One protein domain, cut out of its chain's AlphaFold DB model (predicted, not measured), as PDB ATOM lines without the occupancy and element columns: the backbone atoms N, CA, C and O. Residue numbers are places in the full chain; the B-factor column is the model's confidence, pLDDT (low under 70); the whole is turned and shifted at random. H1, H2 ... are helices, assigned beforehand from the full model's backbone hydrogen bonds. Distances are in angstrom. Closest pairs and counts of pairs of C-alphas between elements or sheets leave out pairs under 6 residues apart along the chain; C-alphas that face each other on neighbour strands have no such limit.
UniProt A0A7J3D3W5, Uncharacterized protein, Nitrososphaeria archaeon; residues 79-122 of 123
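Overview. This is residues 79 to 122 of the 123 residues of an uncharacterized protein of Nitrososphaeria archaeon (UniProt A0A7J3D3W5). The model is an open, flat V: from the short helix H1 a long link with no named element, residues 85 to 105, runs out to a turn around Gly 102, and the longer helix H2 folds back from there as the second arm. The far end of H2 and the tail after it, residues 114 to 122, stick out free. The printed part has 44 residues with two named helices, H1 then H2, and no named strand; its class is all helix, though under half of the residues, 21 of 44, are in named elements. The whole is loose, with a radius of gyration of the C-alphas of 13.3 A and spans of 33 by 30 by 10 A.

Along the chain. Find C-alpha 79 at (-11.607, -3.470, -3.741); here H1 begins, residues 79 to 84, 8.6 A from first to last C-alpha. Pass along residues 85 to 105 to C-alpha 106 at (-6.015, -22.229, 15.039), where H2 begins; it holds residues 106 to 120, is 21.1 A long and ends at C-alpha 120, at (-9.886, -28.174, -4.808).

Arrangement. Compare H1 with H2 and you find them apart, with no C-alpha of the one within 8 A of the other. Within H1, every O i to N i+4 pair is within hydrogen-bond range; in H2, 10 of 11 are.

Size, cuts and confidence. Look at Ser 79 and Gly 102 for the two C-alphas farthest apart, 33.4 A. The printed part has no cut, and the link of 21 residues from H1 to H2 is long. Read the B-factor column at residues 116 to 122 for pLDDT under 70; the mean of the printed part is 83.8.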
ATOM      1  N   SER A  79     -12.633  -3.567  -2.688       92.81
ATOM      2  CA  SER A  79     -11.607  -3.470  -3.741       92.81
ATOM      3  C   SER A  79     -10.333  -2.771  -3.249       92.81
ATOM      4  O   SER A  79      -9.223  -3.202  -3.559       92.81
ATOM      5  N   VAL A  80     -10.471  -1.733  -2.418       94.69
ATOM      6  CA  VAL A  80      -9.338  -1.009  -1.821       94.69
ATOM      7  C   VAL A  80      -8.558  -1.920  -0.878       94.69
ATOM      8  O   VAL A  80      -7.332  -1.996  -0.970       94.69
ATOM      9  N   VAL A  81      -9.259  -2.652  -0.005       93.31
ATOM     10  CA  VAL A  81      -8.628  -3.587   0.939       93.31
ATOM     11  C   VAL A  81      -7.934  -4.731   0.196       93.31
ATOM     12  O   VAL A  81      -6.792  -5.054   0.514       93.31
ATOM     13  N   ARG A  82      -8.577  -5.303  -0.830       94.31
ATOM     14  CA  ARG A  82      -7.990  -6.373  -1.650       94.31
ATOM     15  C   ARG A  82      -6.724  -5.932  -2.368       94.31
ATOM     16  O   ARG A  82      -5.700  -6.590  -2.208       94.31
ATOM     17  N   ARG A  83      -6.746  -4.779  -3.046       94.56
ATOM     18  CA  ARG A  83      -5.543  -4.212  -3.681       94.56
ATOM     19  C   ARG A  83      -4.417  -3.989  -2.677       94.56
ATOM     20  O   ARG A  83      -3.280  -4.344  -2.962       94.56
ATOM     21  N   ARG A  84      -4.725  -3.450  -1.491       95.56
ATOM     22  CA  ARG A  84      -3.727  -3.233  -0.429       95.56
ATOM     23  C   ARG A  84      -3.091  -4.539   0.059       95.56
ATOM     24  O   ARG A  84      -1.930  -4.525   0.453       95.56
ATOM     25  N   LEU A  85      -3.840  -5.640   0.046       94.62
ATOM     26  CA  LEU A  85      -3.378  -6.969   0.454       94.62
ATOM     27  C   LEU A  85      -2.825  -7.813  -0.709       94.62
ATOM     28  O   LEU A  85      -2.420  -8.948  -0.478       94.62
ATOM     29  N   GLY A  86      -2.805  -7.290  -1.941       96.12
ATOM     30  CA  GLY A  86      -2.348  -8.026  -3.126       96.12
ATOM     31  C   GLY A  86      -3.293  -9.141  -3.593       96.12
ATOM     32  O   GLY A  86      -2.854 -10.051  -4.287       96.12
ATOM     33  N   LEU A  87      -4.572  -9.081  -3.211       95.31
ATOM     34  CA  LEU A  87      -5.590 -10.076  -3.559       95.31
ATOM     35  C   LEU A  87      -6.328  -9.678  -4.845       95.31
ATOM     36  O   LEU A  87      -6.659  -8.504  -5.030       95.31
ATOM     37  N   ARG A  88      -6.643 -10.652  -5.706       93.44
ATOM     38  CA  ARG A  88      -7.472 -10.437  -6.904       93.44
ATOM     39  C   ARG A  88      -8.944 -10.265  -6.534       93.44
ATOM     40  O   ARG A  88      -9.411 -10.703  -5.479       93.44
ATOM     41  N   ASP A  89      -9.713  -9.647  -7.422       89.56
ATOM     42  CA  ASP A  89     -11.145  -9.397  -7.207       89.56
ATOM     43  C   ASP A  89     -12.010 -10.670  -7.281       89.56
ATOM     44  O   ASP A  89     -13.087 -10.720  -6.685       89.56
ATOM     45  N   ASP A  90     -11.511 -11.732  -7.909       89.31
ATOM     46  CA  ASP A  90     -12.174 -13.032  -8.039       89.31
ATOM     47  C   ASP A  90     -11.726 -14.060  -6.986       89.31
ATOM     48  O   ASP A  90     -12.344 -15.114  -6.846       89.31
ATOM     49  N   GLU A  91     -10.690 -13.759  -6.192       90.19
ATOM     50  CA  GLU A  91     -10.188 -14.696  -5.188       90.19
ATOM     51  C   GLU A  91     -11.212 -14.972  -4.080       90.19
ATOM     52  O   GLU A  91     -11.820 -14.061  -3.495       90.19
ATOM     53  N   PHE A  92     -11.361 -16.256  -3.756       88.81
ATOM     54  CA  PHE A  92     -12.059 -16.709  -2.563       88.81
ATOM     55  C   PHE A  92     -11.123 -16.585  -1.359       88.81
ATOM     56  O   PHE A  92     -10.051 -17.185  -1.327       88.81
ATOM     57  N   VAL A  93     -11.526 -15.789  -0.371       88.69
ATOM     58  CA  VAL A  93     -10.680 -15.431   0.771       88.69
ATOM     59  C   VAL A  93     -11.346 -15.922   2.047       88.69
ATOM     60  O   VAL A  93     -12.472 -15.526   2.347       88.69
ATOM     61  N   ILE A  94     -10.629 -16.747   2.807       89.00
ATOM     62  CA  ILE A  94     -10.986 -17.110   4.178       89.00
ATOM     63  C   ILE A  94     -10.106 -16.279   5.112       89.00
ATOM     64  O   ILE A  94      -8.886 -16.270   4.966       89.00
ATOM     65  N   VAL A  95     -10.723 -15.591   6.073       89.75
ATOM     66  CA  VAL A  95     -10.019 -14.837   7.117       89.75
ATOM     67  C   VAL A  95     -10.187 -15.570   8.440       89.75
ATOM     68  O   VAL A  95     -11.304 -15.907   8.823       89.75
ATOM     69  N   TYR A  96      -9.075 -15.793   9.133       90.81
ATOM     70  CA  TYR A  96      -9.064 -16.198  10.533       90.81
ATOM     71  C   TYR A  96      -8.611 -15.003  11.371       90.81
ATOM     72  O   TYR A  96      -7.572 -14.407  11.094       90.81
ATOM     73  N   GLU A  97      -9.389 -14.670  12.393       91.88
ATOM     74  CA  GLU A  97      -9.074 -13.644  13.381       91.88
ATOM     75  C   GLU A  97      -9.251 -14.281  14.763       91.88
ATOM     76  O   GLU A  97     -10.283 -14.884  15.055       91.88
ATOM     77  N   GLY A  98      -8.182 -14.276  15.556       90.31
ATOM     78  CA  GLY A  98      -8.124 -14.978  16.833       90.31
ATOM     79  C   GLY A  98      -6.690 -15.136  17.329       90.31
ATOM     80  O   GLY A  98      -5.730 -15.087  16.559       90.31
ATOM     81  N   GLY A  99      -6.529 -15.339  18.636       89.00
ATOM     82  CA  GLY A  99      -5.212 -15.515  19.247       89.00
ATOM     83  C   GLY A  99      -4.501 -16.794  18.787       89.00
ATOM     84  O   GLY A  99      -5.137 -17.804  18.471       89.00
ATOM     85  N   VAL A 100      -3.166 -16.774  18.803       87.69
ATOM     86  CA  VAL A 100      -2.345 -17.972  18.578       87.69
ATOM     87  C   VAL A 100      -2.313 -18.793  19.866       87.69
ATOM     88  O   VAL A 100      -1.702 -18.400  20.857       87.69
ATOM     89  N   GLY A 101      -3.001 -19.934  19.869       81.88
ATOM     90  CA  GLY A 101      -3.050 -20.834  21.017       81.88
ATOM     91  C   GLY A 101      -4.216 -21.816  20.959       81.88
ATOM     92  O   GLY A 101      -5.020 -21.816  20.029       81.88
ATOM     93  N   GLY A 102      -4.322 -22.661  21.987       83.19
ATOM     94  CA  GLY A 102      -5.330 -23.724  22.031       83.19
ATOM     95  C   GLY A 102      -6.776 -23.242  22.191       83.19
ATOM     96  O   GLY A 102      -7.689 -24.006  21.893       83.19
ATOM     97  N   TYR A 103      -6.992 -22.008  22.655       84.69
ATOM     98  CA  TYR A 103      -8.327 -21.472  22.934       84.69
ATOM     99  C   TYR A 103      -9.128 -21.225  21.649       84.69
ATOM    100  O   TYR A 103     -10.253 -21.694  21.525       84.69
ATOM    101  N   TYR A 104      -8.507 -20.580  20.658       89.12
ATOM    102  CA  TYR A 104      -9.141 -20.255  19.376       89.12
ATOM    103  C   TYR A 104      -8.989 -21.351  18.309       89.12
ATOM    104  O   TYR A 104      -9.468 -21.191  17.192       89.12
ATOM    105  N   ARG A 105      -8.356 -22.488  18.651       90.25
ATOM    106  CA  ARG A 105      -8.269 -23.688  17.789       90.25
ATOM    107  C   ARG A 105      -7.728 -23.393  16.382       90.25
ATOM    108  O   ARG A 105      -8.203 -23.951  15.389       90.25
ATOM    109  N   LEU A 106      -6.707 -22.532  16.297       91.06
ATOM    110  CA  LEU A 106      -6.015 -22.229  15.039       91.06
ATOM    111  C   LEU A 106      -5.543 -23.511  14.334       91.06
ATOM    112  O   LEU A 106      -5.629 -23.619  13.115       91.06
ATOM    113  N   ASP A 107      -5.104 -24.509  15.101       90.69
ATOM    114  CA  ASP A 107      -4.649 -25.797  14.586       90.69
ATOM    115  C   ASP A 107      -5.731 -26.539  13.787       90.69
ATOM    116  O   ASP A 107      -5.437 -27.087  12.728       90.69
ATOM    117  N   GLU A 108      -6.985 -26.526  14.240       90.19
ATOM    118  CA  GLU A 108      -8.091 -27.152  13.504       90.19
ATOM    119  C   GLU A 108      -8.447 -26.388  12.237       90.19
ATOM    120  O   GLU A 108      -8.701 -26.996  11.199       90.19
ATOM    121  N   SER A 109      -8.425 -25.055  12.311       88.88
ATOM    122  CA  SER A 109      -8.664 -24.203  11.144       88.88
ATOM    123  C   SER A 109      -7.629 -24.492  10.053       88.88
ATOM    124  O   SER A 109      -7.981 -24.679   8.890       88.88
ATOM    125  N   LEU A 110      -6.354 -24.628  10.434       89.38
ATOM    126  CA  LEU A 110      -5.273 -24.987   9.515       89.38
ATOM    127  C   LEU A 110      -5.419 -26.412   8.964       89.38
ATOM    128  O   LEU A 110      -5.293 -26.598   7.754       89.38
ATOM    129  N   LYS A 111      -5.739 -27.409   9.804       89.38
ATOM    130  CA  LYS A 111      -5.993 -28.793   9.353       89.38
ATOM    131  C   LYS A 111      -7.131 -28.852   8.330       89.38
ATOM    132  O   LYS A 111      -7.003 -29.519   7.303       89.38
ATOM    133  N   PHE A 112      -8.228 -28.135   8.582       87.06
ATOM    134  CA  PHE A 112      -9.361 -28.048   7.659       87.06
ATOM    135  C   PHE A 112      -8.952 -27.455   6.307       87.06
ATOM    136  O   PHE A 112      -9.304 -28.002   5.258       87.06
ATOM    137  N   LEU A 113      -8.187 -26.359   6.318       86.69
ATOM    138  CA  LEU A 113      -7.700 -25.725   5.093       86.69
ATOM    139  C   LEU A 113      -6.763 -26.650   4.318       86.69
ATOM    140  O   LEU A 113      -6.921 -26.791   3.109       86.69
ATOM    141  N   GLN A 114      -5.857 -27.343   5.005       81.56
ATOM    142  CA  GLN A 114      -4.949 -28.303   4.382       81.56
ATOM    143  C   GLN A 114      -5.725 -29.429   3.677       81.56
ATOM    144  O   GLN A 114      -5.438 -29.750   2.526       81.56
ATOM    145  N   GLY A 115      -6.767 -29.973   4.316       72.81
ATOM    146  CA  GLY A 115      -7.629 -30.997   3.714       72.81
ATOM    147  C   GLY A 115      -8.530 -30.486   2.579       72.81
ATOM    148  O   GLY A 115      -8.853 -31.242   1.663       72.81
ATOM    149  N   SER A 116      -8.925 -29.212   2.617       68.38
ATOM    150  CA  SER A 116      -9.811 -28.603   1.615       68.38
ATOM    151  C   SER A 116      -9.052 -28.158   0.367       68.38
ATOM    152  O   SER A 116      -9.496 -28.441  -0.743       68.38
ATOM    153  N   ILE A 117      -7.876 -27.542   0.523       60.41
ATOM    154  CA  ILE A 117      -7.012 -27.112  -0.588       60.41
ATOM    155  C   ILE A 117      -6.611 -28.314  -1.458       60.41
ATOM    156  O   ILE A 117      -6.678 -28.231  -2.681       60.41
ATOM    157  N   VAL A 118      -6.306 -29.467  -0.849       54.34
ATOM    158  CA  VAL A 118      -5.997 -30.709  -1.585       54.34
ATOM    159  C   VAL A 118      -7.175 -31.176  -2.452       54.34
ATOM    160  O   VAL A 118      -6.959 -31.667  -3.557       54.34
ATOM    161  N   ARG A 119      -8.422 -30.992  -1.999       49.16
ATOM    162  CA  ARG A 119      -9.633 -31.399  -2.740       49.16
ATOM    163  C   ARG A 119     -10.022 -30.437  -3.859       49.16
ATOM    164  O   ARG A 119     -10.637 -30.875  -4.825       49.16
ATOM    165  N   PHE A 120      -9.682 -29.155  -3.737       48.97
ATOM    166  CA  PHE A 120      -9.886 -28.174  -4.808       48.97
ATOM    167  C   PHE A 120      -8.777 -28.210  -5.867       48.97
ATOM    168  O   PHE A 120      -9.039 -27.831  -6.996       48.97
ATOM    169  N   ALA A 121      -7.572 -28.690  -5.534       45.59
ATOM    170  CA  ALA A 121      -6.465 -28.832  -6.486       45.59
ATOM    171  C   ALA A 121      -6.478 -30.154  -7.286       45.59
ATOM    172  O   ALA A 121      -5.686 -30.319  -8.209       45.59
ATOM    173  N   THR A 122      -7.334 -31.113  -6.916       44.62
ATOM    174  CA  THR A 122      -7.475 -32.430  -7.578       44.62
ATOM    175  C   THR A 122      -8.779 -32.583  -8.371       44.62
ATOM    176  O   THR A 122      -9.090 -33.677  -8.842       44.62
TER     177      THR A 122